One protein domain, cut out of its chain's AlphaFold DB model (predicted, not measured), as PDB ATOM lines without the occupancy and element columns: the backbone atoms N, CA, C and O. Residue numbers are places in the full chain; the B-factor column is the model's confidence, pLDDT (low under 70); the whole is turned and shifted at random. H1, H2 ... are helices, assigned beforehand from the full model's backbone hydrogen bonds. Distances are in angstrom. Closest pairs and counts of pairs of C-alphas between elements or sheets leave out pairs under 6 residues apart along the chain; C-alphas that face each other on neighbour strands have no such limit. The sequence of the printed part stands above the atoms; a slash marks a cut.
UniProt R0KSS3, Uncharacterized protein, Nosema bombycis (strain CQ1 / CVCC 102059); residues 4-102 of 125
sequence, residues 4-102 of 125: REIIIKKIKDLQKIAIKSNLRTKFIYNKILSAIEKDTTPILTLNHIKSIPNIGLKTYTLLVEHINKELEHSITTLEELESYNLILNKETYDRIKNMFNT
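Overview. This is residues 4 to 102 of the 125 residues of an uncharacterized protein of Nosema bombycis (strain CQ1 / CVCC 102059) (UniProt R0KSS3). Long helix H4 lies in the middle of an elongated body, with hairpin H1 and H2 at one end, smaller hairpin H5 and H6 at the other, and short H3 beside the first part of H4. The printed part has 99 residues with six named helices, H1 to H6 in order; it is all helix. It is only just compact, close to loose: radius of gyration of the C-alphas 14.7 A, spans 47 by 28 by 19 A.

Along the chain. H1, residues 4 to 20, begins at C-alpha 4 (155.540, 143.381, 202.952). H2 is residues 25 to 38, H3 46 to 51, H4 57 to 74 with 25.6 A, H5 78 to 83. H6, 90 to 101, ends at C-alpha 101 (154.593, 147.696, 231.660).

Arrangement. H1 and H2 touch at a shallow tilt of 25 degrees, opposite ways; their closest C-alphas, Ala 18 and Lys 26, are 5.2 A apart. H1 touches H4 with residues 6 to 10 alone, closest C-alphas Ile 7 and Leu 63, 6.5 A. H5 and H6 touch, closest C-alphas Leu 78 and Lys 97, 7.2 A. In each helix every O i to N i+4 pair is within hydrogen-bond range.

Size, cuts and confidence. The printed part has no cut and no long link; residue 102 is under pLDDT 70.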
ATOM      1  N   ARG A   4     155.251 143.270 204.383       92.19
ATOM      2  CA  ARG A   4     155.540 143.381 202.952       92.19
ATOM      3  C   ARG A   4     155.120 144.739 202.393       92.19
ATOM      4  O   ARG A   4     155.878 145.343 201.639       92.19
ATOM      5  N   GLU A   5     153.950 145.240 202.778       92.31
ATOM      6  CA  GLU A   5     153.455 146.544 202.324       92.31
ATOM      7  C   GLU A   5     154.316 147.689 202.861       92.31
ATOM      8  O   GLU A   5     154.641 148.607 202.105       92.31
ATOM      9  N   ILE A   6     154.770 147.596 204.116       93.62
ATOM     10  CA  ILE A   6     155.694 148.570 204.723       93.62
ATOM     11  C   ILE A   6     157.007 148.629 203.937       93.62
ATOM     12  O   ILE A   6     157.482 149.712 203.581       93.62
ATOM     13  N   ILE A   7     157.575 147.467 203.601       94.38
ATOM     14  CA  ILE A   7     158.802 147.383 202.800       94.38
ATOM     15  C   ILE A   7     158.577 147.987 201.411       94.38
ATOM     16  O   ILE A   7     159.362 148.831 200.976       94.38
ATOM     17  N   ILE A   8     157.497 147.605 200.721       95.06
ATOM     18  CA  ILE A   8     157.175 148.117 199.381       95.06
ATOM     19  C   ILE A   8     157.023 149.640 199.404       95.06
ATOM     20  O   ILE A   8     157.596 150.322 198.550       95.06
ATOM     21  N   LYS A   9     156.293 150.185 200.383       95.62
ATOM     22  CA  LYS A   9     156.108 151.631 200.565       95.62
ATOM     23  C   LYS A   9     157.460 152.331 200.702       95.62
ATOM     24  O   LYS A   9     157.757 153.245 199.932       95.62
ATOM     25  N   LYS A  10     158.329 151.834 201.587       96.31
ATOM     26  CA  LYS A  10     159.655 152.421 201.808       96.31
ATOM     27  C   LYS A  10     160.552 152.365 200.575       96.31
ATOM     28  O   LYS A  10     161.211 153.356 200.263       96.31
ATOM     29  N   ILE A  11     160.583 151.239 199.861       97.00
ATOM     30  CA  ILE A  11     161.377 151.114 198.630       97.00
ATOM     31  C   ILE A  11     160.850 152.059 197.545       97.00
ATOM     32  O   ILE A  11     161.656 152.715 196.884       97.00
ATOM     33  N   LYS A  12     159.526 152.198 197.389       97.06
ATOM     34  CA  LYS A  12     158.930 153.167 196.453       97.06
ATOM     35  C   LYS A  12     159.315 154.605 196.799       97.06
ATOM     36  O   LYS A  12     159.611 155.386 195.897       97.06
ATOM     37  N   ASP A  13     159.370 154.962 198.078       96.62
ATOM     38  CA  ASP A  13     159.796 156.301 198.493       96.62
ATOM     39  C   ASP A  13     161.280 156.552 198.198       96.62
ATOM     40  O   ASP A  13     161.632 157.575 197.604       96.62
ATOM     41  N   LEU A  14     162.152 155.588 198.512       96.19
ATOM     42  CA  LEU A  14     163.576 155.655 198.160       96.19
ATOM     43  C   LEU A  14     163.783 155.746 196.643       96.19
ATOM     44  O   LEU A  14     164.639 156.495 196.165       96.19
ATOM     45  N   GLN A  15     162.968 155.026 195.874       96.94
ATOM     46  CA  GLN A  15     162.976 155.086 194.423       96.94
ATOM     47  C   GLN A  15     162.571 156.462 193.902       96.94
ATOM     48  O   GLN A  15     163.269 157.007 193.048       96.94
ATOM     49  N   LYS A  16     161.477 157.040 194.406       97.06
ATOM     50  CA  LYS A  16     161.031 158.383 194.013       97.06
ATOM     51  C   LYS A  16     162.118 159.422 194.267       97.06
ATOM     52  O   LYS A  16     162.366 160.256 193.401       97.06
ATOM     53  N   ILE A  17     162.795 159.348 195.416       96.38
ATOM     54  CA  ILE A  17     163.935 160.218 195.738       96.38
ATOM     55  C   ILE A  17     165.060 160.011 194.717       96.38
ATOM     56  O   ILE A  17     165.538 160.975 194.124       96.38
ATOM     57  N   ALA A  18     165.437 158.761 194.434       96.19
ATOM     58  CA  ALA A  18     166.479 158.458 193.456       96.19
ATOM     59  C   ALA A  18     166.133 158.929 192.033       96.19
ATOM     60  O   ALA A  18     167.022 159.379 191.315       96.19
ATOM     61  N   ILE A  19     164.864 158.859 191.621       96.44
ATOM     62  CA  ILE A  19     164.399 159.388 190.332       96.44
ATOM     63  C   ILE A  19     164.535 160.912 190.306       96.44
ATOM     64  O   ILE A  19     165.148 161.438 189.380       96.44
ATOM     65  N   LYS A  20     164.025 161.606 191.333       97.12
ATOM     66  CA  LYS A  20     164.095 163.073 191.444       97.12
ATOM     67  C   LYS A  20     165.534 163.589 191.435       97.12
ATOM     68  O   LYS A  20     165.816 164.596 190.801       97.12
ATOM     69  N   SER A  21     166.445 162.878 192.092       96.50
ATOM     70  CA  SER A  21     167.870 163.220 192.160       96.50
ATOM     71  C   SER A  21     168.709 162.623 191.018       96.50
ATOM     72  O   SER A  21     169.933 162.678 191.070       96.50
ATOM     73  N   ASN A  22     168.075 162.011 190.010       95.19
ATOM     74  CA  ASN A  22     168.715 161.333 188.877       95.19
ATOM     75  C   ASN A  22     169.830 160.326 189.255       95.19
ATOM     76  O   ASN A  22     170.830 160.163 188.555       95.19
ATOM     77  N   LEU A  23     169.652 159.605 190.360       96.25
ATOM     78  CA  LEU A  23     170.608 158.613 190.842       96.25
ATOM     79  C   LEU A  23     170.441 157.281 190.106       96.25
ATOM     80  O   LEU A  23     169.329 156.804 189.876       96.25
ATOM     81  N   ARG A  24     171.560 156.603 189.817       94.44
ATOM     82  CA  ARG A  24     171.554 155.245 189.230       94.44
ATOM     83  C   ARG A  24     170.900 154.201 190.143       94.44
ATOM     84  O   ARG A  24     170.404 153.186 189.662       94.44
ATOM     85  N   THR A  25     170.832 154.460 191.448       94.19
ATOM     86  CA  THR A  25     170.184 153.580 192.434       94.19
ATOM     87  C   THR A  25     168.693 153.354 192.162       94.19
ATOM     88  O   THR A  25     168.159 152.339 192.600       94.19
ATOM     89  N   LYS A  26     168.034 154.201 191.350       95.75
ATOM     90  CA  LYS A  26     166.651 153.977 190.881       95.75
ATOM     91  C   LYS A  26     166.452 152.607 190.220       95.75
ATOM     92  O   LYS A  26     165.406 151.987 190.399       95.75
ATOM     93  N   PHE A  27     167.468 152.106 189.511       96.25
ATOM     94  CA  PHE A  27     167.426 150.789 188.870       96.25
ATOM     95  C   PHE A  27     167.533 149.641 189.879       96.25
ATOM     96  O   PHE A  27     166.898 148.609 189.693       96.25
ATOM     97  N   ILE A  28     168.298 149.825 190.961       96.06
ATOM     98  CA  ILE A  28     168.402 148.839 192.045       96.06
ATOM     99  C   ILE A  28     167.054 148.720 192.758       96.06
ATOM    100  O   ILE A  28     166.559 147.613 192.938       96.06
ATOM    101  N   TYR A  29     166.414 149.847 193.085       96.88
ATOM    102  CA  TYR A  29     165.096 149.831 193.723       96.88
ATOM    103  C   TYR A  29     164.016 149.196 192.842       96.88
ATOM    104  O   TYR A  29     163.212 148.425 193.355       96.88
ATOM    105  N   ASN A  30     164.053 149.416 191.523       96.12
ATOM    106  CA  ASN A  30     163.199 148.684 190.579       96.12
ATOM    107  C   ASN A  30     163.387 147.165 190.689       96.12
ATOM    108  O   ASN A  30     162.412 146.432 190.811       96.12
ATOM    109  N   LYS A  31     164.638 146.689 190.694       96.62
ATOM    110  CA  LYS A  31     164.933 145.255 190.824       96.62
ATOM    111  C   LYS A  31     164.446 144.678 192.153       96.62
ATOM    112  O   LYS A  31     163.932 143.564 192.158       96.62
ATOM    113  N   ILE A  32     164.585 145.424 193.251       96.12
ATOM    114  CA  ILE A  32     164.079 145.018 194.571       96.12
ATOM    115  C   ILE A  32     162.551 144.891 194.536       96.12
ATOM    116  O   ILE A  32     162.029 143.865 194.958       96.12
ATOM    117  N   LEU A  33     161.835 145.886 193.994       96.06
ATOM    118  CA  LEU A  33     160.371 145.832 193.875       96.06
ATOM    119  C   LEU A  33     159.920 144.621 193.057       96.06
ATOM    120  O   LEU A  33     159.088 143.853 193.527       96.06
ATOM    121  N   SER A  34     160.533 144.389 191.895       95.62
ATOM    122  CA  SER A  34     160.214 143.220 191.071       95.62
ATOM    123  C   SER A  34     160.535 141.892 191.761       95.62
ATOM    124  O   SER A  34     159.852 140.903 191.514       95.62
ATOM    125  N   ALA A  35     161.575 141.831 192.598       94.12
ATOM    126  CA  ALA A  35     161.887 140.630 193.370       94.12
ATOM    127  C   ALA A  35     160.816 140.364 194.435       94.12
ATOM    128  O   ALA A  35     160.349 139.236 194.554       94.12
ATOM    129  N   ILE A  36     160.378 141.408 195.145       93.19
ATOM    130  CA  ILE A  36     159.303 141.306 196.136       93.19
ATOM    131  C   ILE A  36     157.990 140.902 195.459       93.19
ATOM    132  O   ILE A  36     157.285 140.056 195.980       93.19
ATOM    133  N   GLU A  37     157.648 141.457 194.299       90.69
ATOM    134  CA  GLU A  37     156.408 141.107 193.586       90.69
ATOM    135  C   GLU A  37     156.363 139.640 193.133       90.69
ATOM    136  O   GLU A  37     155.292 139.041 193.108       90.69
ATOM    137  N   LYS A  38     157.518 139.058 192.788       92.44
ATOM    138  CA  LYS A  38     157.621 137.664 192.327       92.44
ATOM    139  C   LYS A  38     157.634 136.649 193.461       92.44
ATOM    140  O   LYS A  38     157.144 135.538 193.292       92.44
ATOM    141  N   ASP A  39     158.242 137.007 194.581       88.94
ATOM    142  CA  ASP A  39     158.332 136.150 195.751       88.94
ATOM    143  C   ASP A  39     157.086 136.352 196.610       88.94
ATOM    144  O   ASP A  39     156.859 137.458 197.079       88.94
ATOM    145  N   THR A  40     156.274 135.323 196.848       85.69
ATOM    146  CA  THR A  40     155.075 135.409 197.702       85.69
ATOM    147  C   THR A  40     155.326 134.967 199.143       85.69
ATOM    148  O   THR A  40     154.398 134.971 199.954       85.69
ATOM    149  N   THR A  41     156.567 134.614 199.493       87.81
ATOM    150  CA  THR A  41     156.887 134.122 200.832       87.81
ATOM    151  C   THR A  41     156.600 135.176 201.911       87.81
ATOM    152  O   THR A  41     156.843 136.381 201.720       87.81
ATOM    153  N   PRO A  42     156.053 134.755 203.065       87.25
ATOM    154  CA  PRO A  42     155.873 135.639 204.205       87.25
ATOM    155  C   PRO A  42     157.215 136.135 204.762       87.25
ATOM    156  O   PRO A  42     158.149 135.370 205.018       87.25
ATOM    157  N   ILE A  43     157.299 137.440 205.009       90.31
ATOM    158  CA  ILE A  43     158.463 138.059 205.644       90.31
ATOM    159  C   ILE A  43     158.238 138.008 207.153       90.31
ATOM    160  O   ILE A  43     157.498 138.825 207.692       90.31
ATOM    161  N   LEU A  44     158.854 137.019 207.804       89.50
ATOM    162  CA  LEU A  44     158.689 136.739 209.235       89.50
ATOM    163  C   LEU A  44     159.926 137.084 210.067       89.50
ATOM    164  O   LEU A  44     159.858 137.090 211.287       89.50
ATOM    165  N   THR A  45     161.069 137.343 209.426       91.94
ATOM    166  CA  THR A  45     162.338 137.592 210.120       91.94
ATOM    167  C   THR A  45     163.137 138.697 209.444       91.94
ATOM    168  O   THR A  45     163.016 138.927 208.237       91.94
ATOM    169  N   LEU A  46     164.034 139.333 210.198       92.88
ATOM    170  CA  LEU A  46     165.039 140.251 209.650       92.88
ATOM    171  C   LEU A  46     165.903 139.603 208.554       92.88
ATOM    172  O   LEU A  46     166.256 140.245 207.562       92.88
ATOM    173  N   ASN A  47     166.203 138.311 208.694       92.25
ATOM    174  CA  ASN A  47     166.984 137.572 207.706       92.25
ATOM    175  C   ASN A  47     166.255 137.458 206.364       92.25
ATOM    176  O   ASN A  47     166.909 137.599 205.334       92.25
ATOM    177  N   HIS A  48     164.924 137.297 206.364       92.56
ATOM    178  CA  HIS A  48     164.136 137.307 205.124       92.56
ATOM    179  C   HIS A  48     164.267 138.643 204.388       92.56
ATOM    180  O   HIS A  48     164.382 138.668 203.167       92.56
ATOM    181  N   ILE A  49     164.307 139.763 205.115       93.06
ATOM    182  CA  ILE A  49     164.508 141.087 204.509       93.06
ATOM    183  C   ILE A  49     165.894 141.158 203.865       93.06
ATOM    184  O   ILE A  49     166.038 141.613 202.732       93.06
ATOM    185  N   LYS A  50     166.925 140.684 204.571       93.06
ATOM    186  CA  LYS A  50     168.305 140.687 204.074       93.06
ATOM    187  C   LYS A  50     168.502 139.770 202.861       93.06
ATOM    188  O   LYS A  50     169.357 140.061 202.030       93.06
ATOM    189  N   SER A  51     167.738 138.682 202.753       93.12
ATOM    190  CA  SER A  51     167.833 137.734 201.637       93.12
ATOM    191  C   SER A  51     167.136 138.201 200.359       93.12
ATOM    192  O   SER A  51     167.333 137.575 199.318       93.12
ATOM    193  N   ILE A  52     166.351 139.286 200.393       93.12
ATOM    194  CA  ILE A  52     165.727 139.826 199.179       93.12
ATOM    195  C   ILE A  52     166.834 140.238 198.188       93.12
ATOM    196  O   ILE A  52     167.732 141.016 198.539       93.12
ATOM    197  N   PRO A  53     166.778 139.771 196.927       94.06
ATOM    198  CA  PRO A  53     167.790 140.087 195.930       94.06
ATOM    199  C   PRO A  53     168.031 141.591 195.768       94.06
ATOM    200  O   PRO A  53     167.096 142.381 195.635       94.06
ATOM    201  N   ASN A  54     169.306 141.973 195.654       94.19
ATOM    202  CA  ASN A  54     169.785 143.355 195.495       94.19
ATOM    203  C   ASN A  54     169.640 144.259 196.734       94.19
ATOM    204  O   ASN A  54     169.980 145.442 196.652       94.19
ATOM    205  N   ILE A  55     169.194 143.739 197.883       94.00
ATOM    206  CA  ILE A  55     169.245 144.488 199.139       94.00
ATOM    207  C   ILE A  55     170.677 144.479 199.685       94.00
ATOM    208  O   ILE A  55     171.187 143.475 200.172       94.00
ATOM    209  N   GLY A  56     171.337 145.635 199.602       93.69
ATOM    210  CA  GLY A  56     172.615 145.882 200.270       93.69
ATOM    211  C   GLY A  56     172.435 146.355 201.714       93.69
ATOM    212  O   GLY A  56     171.344 146.765 202.113       93.69
ATOM    213  N   LEU A  57     173.533 146.384 202.478       94.06
ATOM    214  CA  LEU A  57     173.534 146.757 203.901       94.06
ATOM    215  C   LEU A  57     172.817 148.088 204.178       94.06
ATOM    216  O   LEU A  57     171.967 148.149 205.055       94.06
ATOM    217  N   LYS A  58     173.097 149.137 203.393       93.81
ATOM    218  CA  LYS A  58     172.467 150.457 203.583       93.81
ATOM    219  C   LYS A  58     170.945 150.407 203.418       93.81
ATOM    220  O   LYS A  58     170.219 150.992 204.213       93.81
ATOM    221  N   THR A  59     170.460 149.720 202.384       94.69
ATOM    222  CA  THR A  59     169.019 149.584 202.130       94.69
ATOM    223  C   THR A  59     168.360 148.738 203.210       94.69
ATOM    224  O   THR A  59     167.302 149.115 203.697       94.69
ATOM    225  N   TYR A  60     169.012 147.652 203.627       95.44
ATOM    226  CA  TYR A  60     168.567 146.828 204.746       95.44
ATOM    227  C   TYR A  60     168.396 147.658 206.026       95.44
ATOM    228  O   TYR A  60     167.311 147.661 206.598       95.44
ATOM    229  N   THR A  61     169.408 148.433 206.428       95.19
ATOM    230  CA  THR A  61     169.329 149.286 207.625       95.19
ATOM    231  C   THR A  61     168.164 150.273 207.543       95.19
ATOM    232  O   THR A  61     167.366 150.355 208.472       95.19
ATOM    233  N   LEU A  62     167.996 150.955 206.402       95.31
ATOM    234  CA  LEU A  62     166.894 151.902 206.196       95.31
ATOM    235  C   LEU A  62     165.507 151.245 206.245       95.31
ATOM    236  O   LEU A  62     164.536 151.900 206.630       95.31
ATOM    237  N   LEU A  63     165.396 149.986 205.814       95.31
ATOM    238  CA  LEU A  63     164.155 149.221 205.909       95.31
ATOM    239  C   LEU A  63     163.855 148.843 207.352       95.31
ATOM    240  O   LEU A  63     162.749 149.100 207.813       95.31
ATOM    241  N   VAL A  64     164.833 148.284 208.065       94.75
ATOM    242  CA  VAL A  64     164.666 147.866 209.464       94.75
ATOM    243  C   VAL A  64     164.301 149.055 210.347       94.75
ATOM    244  O   VAL A  64     163.345 148.976 211.109       94.75
ATOM    245  N   GLU A  65     164.979 150.193 210.192       94.81
ATOM    246  CA  GLU A  65     164.627 151.421 210.913       94.81
ATOM    247  C   GLU A  65     163.196 151.887 210.627       94.81
ATOM    248  O   GLU A  65     162.495 152.333 211.533       94.81
ATOM    249  N   HIS A  66     162.753 151.804 209.371       94.81
ATOM    250  CA  HIS A  66     161.399 152.206 209.007       94.81
ATOM    251  C   HIS A  66     160.348 151.243 209.562       94.81
ATOM    252  O   HIS A  66     159.351 151.698 210.111       94.81
ATOM    253  N   ILE A  67     160.595 149.934 209.474       93.94
ATOM    254  CA  ILE A  67     159.721 148.898 210.031       93.94
ATOM    255  C   ILE A  67     159.598 149.063 211.544       93.94
ATOM    256  O   ILE A  67     158.483 149.074 212.049       93.94
ATOM    257  N   ASN A  68     160.714 149.265 212.249       92.94
ATOM    258  CA  ASN A  68     160.717 149.500 213.692       92.94
ATOM    259  C   ASN A  68     159.835 150.697 214.072       92.94
ATOM    260  O   ASN A  68     159.036 150.587 214.996       92.94
ATOM    261  N   LYS A  69     159.936 151.814 213.338       92.44
ATOM    262  CA  LYS A  69     159.118 153.016 213.581       92.44
ATOM    263  C   LYS A  69     157.632 152.789 213.308       92.44
ATOM    264  O   LYS A  69     156.797 153.205 214.101       92.44
ATOM    265  N   GLU A  70     157.293 152.151 212.192       91.81
ATOM    266  CA  GLU A  70     155.892 151.867 211.854       91.81
ATOM    267  C   GLU A  70     155.279 150.889 212.868       91.81
ATOM    268  O   GLU A  70     154.171 151.113 213.350       91.81
ATOM    269  N   LEU A  71     156.023 149.846 213.258       90.50
ATOM    270  CA  LEU A  71     155.573 148.877 214.255       90.50
ATOM    271  C   LEU A  71     155.376 149.515 215.628       90.50
ATOM    272  O   LEU A  71     154.323 149.319 216.225       90.50
ATOM    273  N   GLU A  72     156.323 150.333 216.085       89.50
ATOM    274  CA  GLU A  72     156.229 151.067 217.352       89.50
ATOM    275  C   GLU A  72     154.970 151.936 217.463       89.50
ATOM    276  O   GLU A  72     154.400 152.045 218.543       89.50
ATOM    277  N   HIS A  73     154.503 152.526 216.361       86.62
ATOM    278  CA  HIS A  73     153.280 153.333 216.355       86.62
ATOM    279  C   HIS A  73     151.996 152.520 216.171       86.62
ATOM    280  O   HIS A  73     150.911 153.014 216.472       86.62
ATOM    281  N   SER A  74     152.108 151.301 215.649       86.19
ATOM    282  CA  SER A  74     150.958 150.460 215.300       86.19
ATOM    283  C   SER A  74     150.599 149.405 216.346       86.19
ATOM    284  O   SER A  74     149.450 148.978 216.386       86.19
ATOM    285  N   ILE A  75     151.573 148.946 217.138       88.19
ATOM    286  CA  ILE A  75     151.387 147.850 218.088       88.19
ATOM    287  C   ILE A  75     150.626 148.391 219.293       88.19
ATOM    288  O   ILE A  75     151.094 149.290 219.990       88.19
ATOM    289  N   THR A  76     149.453 147.819 219.543       85.94
ATOM    290  CA  THR A  76     148.550 148.252 220.619       85.94
ATOM    291  C   THR A  76     148.398 147.211 221.719       85.94
ATOM    292  O   THR A  76     147.887 147.530 222.792       85.94
ATOM    293  N   THR A  77     148.869 145.982 221.489       87.31
ATOM    294  CA  THR A  77     148.794 144.883 222.458       87.31
ATOM    295  C   THR A  77     150.121 144.136 222.602       87.31
ATOM    296  O   THR A  77     150.982 144.159 221.719       87.31
ATOM    297  N   LEU A  78     150.281 143.427 223.724       87.81
ATOM    298  CA  LEU A  78     151.433 142.548 223.952       87.81
ATOM    299  C   LEU A  78     151.445 141.346 222.996       87.81
ATOM    300  O   LEU A  78     152.510 140.944 222.543       87.81
ATOM    301  N   GLU A  79     150.283 140.794 222.649       87.81
ATOM    302  CA  GLU A  79     150.173 139.666 221.710       87.81
ATOM    303  C   GLU A  79     150.657 140.051 220.302       87.81
ATOM    304  O   GLU A  79     151.390 139.298 219.649       87.81
ATOM    305  N   GLU A  80     150.313 141.261 219.850       87.75
ATOM    306  CA  GLU A  80     150.842 141.823 218.604       87.75
ATOM    307  C   GLU A  80     152.359 141.993 218.673       87.75
ATOM    308  O   GLU A  80     153.055 141.619 217.731       87.75
ATOM    309  N   LEU A  81     152.887 142.512 219.786       88.94
ATOM    310  CA  LEU A  81     154.327 142.686 219.975       88.94
ATOM    311  C   LEU A  81     155.089 141.359 219.851       88.94
ATOM    312  O   LEU A  81     156.097 141.291 219.144       88.94
ATOM    313  N   GLU A  82     154.599 140.304 220.505       89.31
ATOM    314  CA  GLU A  82     155.210 138.971 220.439       89.31
ATOM    315  C   GLU A  82     155.202 138.404 219.016       89.31
ATOM    316  O   GLU A  82     156.176 137.785 218.589       89.31
ATOM    317  N   SER A  83     154.156 138.696 218.238       88.81
ATOM    318  CA  SER A  83     154.043 138.250 216.843       88.81
ATOM    319  C   SER A  83     155.113 138.850 215.915       88.81
ATOM    320  O   SER A  83     155.381 138.287 214.853       88.81
ATOM    321  N   TYR A  84     155.747 139.967 216.294       89.88
ATOM    322  CA  TYR A  84     156.787 140.643 215.501       89.88
ATOM    323  C   TYR A  84     158.193 140.579 216.123       89.88
ATOM    324  O   TYR A  84     159.107 141.257 215.641       89.88
ATOM    325  N   ASN A  85     158.409 139.761 217.157       90.38
ATOM    326  CA  ASN A  85     159.682 139.697 217.889       90.38
ATOM    327  C   ASN A  85     160.909 139.362 217.007       90.38
ATOM    328  O   ASN A  85     162.007 139.837 217.283       90.38
ATOM    329  N   LEU A  86     160.731 138.604 215.917       91.31
ATOM    330  CA  LEU A  86     161.795 138.221 214.976       91.31
ATOM    331  C   LEU A  86     162.095 139.285 213.901       91.31
ATOM    332  O   LEU A  86     163.046 139.136 213.125       91.31
ATOM    333  N   ILE A  87     161.268 140.329 213.816       92.25
ATOM    334  CA  ILE A  87     161.393 141.432 212.850       92.25
ATOM    335  C   ILE A  87     161.823 142.725 213.543       92.25
ATOM    336  O   ILE A  87     162.486 143.555 212.927       92.25
ATOM    337  N   LEU A  88     161.470 142.897 214.815       90.19
ATOM    338  CA  LEU A  88     161.916 144.030 215.611       90.19
ATOM    339  C   LEU A  88     163.362 143.845 216.069       90.19
ATOM    340  O   LEU A  88     163.788 142.763 216.468       90.19
ATOM    341  N   ASN A  89     164.114 144.944 216.087       90.19
ATOM    342  CA  ASN A  89     165.372 144.958 216.823       90.19
ATOM    343  C   ASN A  89     165.091 144.899 218.327       90.19
ATOM    344  O   ASN A  89     164.125 145.496 218.807       90.19
ATOM    345  N   LYS A  90     165.995 144.251 219.071       88.69
ATOM    346  CA  LYS A  90     165.881 144.060 220.523       88.69
ATOM    347  C   LYS A  90     165.554 145.357 221.273       88.69
ATOM    348  O   LYS A  90     164.604 145.390 222.039       88.69
ATOM    349  N   GLU A  91     166.276 146.439 220.982       89.69
ATOM    350  CA  GLU A  91     166.053 147.742 221.624       89.69
ATOM    351  C   GLU A  91     164.638 148.295 221.391       89.69
ATOM    352  O   GLU A  91     164.026 148.847 222.303       89.69
ATOM    353  N   THR A  92     164.099 148.148 220.176       88.81
ATOM    354  CA  THR A  92     162.743 148.611 219.847       88.81
ATOM    355  C   THR A  92     161.691 147.736 220.517       88.81
ATOM    356  O   THR A  92     160.750 148.265 221.100       88.81
ATOM    357  N   TYR A  93     161.870 146.415 220.482       91.19
ATOM    358  CA  TYR A  93     160.985 145.478 221.169       91.19
ATOM    359  C   TYR A  93     160.928 145.777 222.676       91.19
ATOM    360  O   TYR A  93     159.840 145.943 223.225       91.19
ATOM    361  N   ASP A  94     162.085 145.942 223.325       90.19
ATOM    362  CA  ASP A  94     162.175 146.241 224.758       90.19
ATOM    363  C   ASP A  94     161.509 147.586 225.090       90.19
ATOM    364  O   ASP A  94     160.782 147.698 226.080       90.19
ATOM    365  N   ARG A  95     161.688 148.606 224.240       88.31
ATOM    366  CA  ARG A  95     161.043 149.917 224.408       88.31
ATOM    367  C   ARG A  95     159.518 149.824 224.348       88.31
ATOM    368  O   ARG A  95     158.858 150.345 225.245       88.31
ATOM    369  N   ILE A  96     158.967 149.139 223.345       88.06
ATOM    370  CA  ILE A  96     157.513 148.950 223.205       88.06
ATOM    371  C   ILE A  96     156.973 148.129 224.386       88.06
ATOM    372  O   ILE A  96     155.979 148.504 225.004       88.06
ATOM    373  N   LYS A  97     157.667 147.050 224.771       89.88
ATOM    374  CA  LYS A  97     157.298 146.220 225.928       89.88
ATOM    375  C   LYS A  97     157.233 147.032 227.221       89.88
ATOM    376  O   LYS A  97     156.303 146.879 228.011       89.88
ATOM    377  N   ASN A  98     158.195 147.929 227.425       87.69
ATOM    378  CA  ASN A  98     158.226 148.804 228.591       87.69
ATOM    379  C   ASN A  98     157.061 149.797 228.608       87.69
ATOM    380  O   ASN A  98     156.551 150.078 229.689       87.69
ATOM    381  N   MET A  99     156.579 150.277 227.456       84.50
ATOM    382  CA  MET A  99     155.386 151.135 227.405       84.50
ATOM    383  C   MET A  99     154.144 150.424 227.951       84.50
ATOM    384  O   MET A  99     153.369 151.041 228.677       84.50
ATOM    385  N   PHE A 100     153.991 149.122 227.688       82.56
ATOM    386  CA  PHE A 100     152.901 148.321 228.260       82.56
ATOM    387  C   PHE A 100     153.058 148.061 229.763       82.56
ATOM    388  O   PHE A 100     152.066 147.993 230.483       82.56
ATOM    389  N   ASN A 101     154.296 147.943 230.246       72.44
ATOM    390  CA  ASN A 101     154.593 147.696 231.660       72.44
ATOM    391  C   ASN A 101     154.689 148.969 232.504       72.44
ATOM    392  O   ASN A 101     154.811 148.876 233.726       72.44
ATOM    393  N   THR A 102     154.671 150.155 231.891       63.44
ATOM    394  CA  THR A 102     154.722 151.401 232.651       63.44
ATOM    395  C   THR A 102     153.361 151.587 233.321       63.44
ATOM    396  O   THR A 102     152.369 151.780 232.614       63.44
TER     397      THR A 102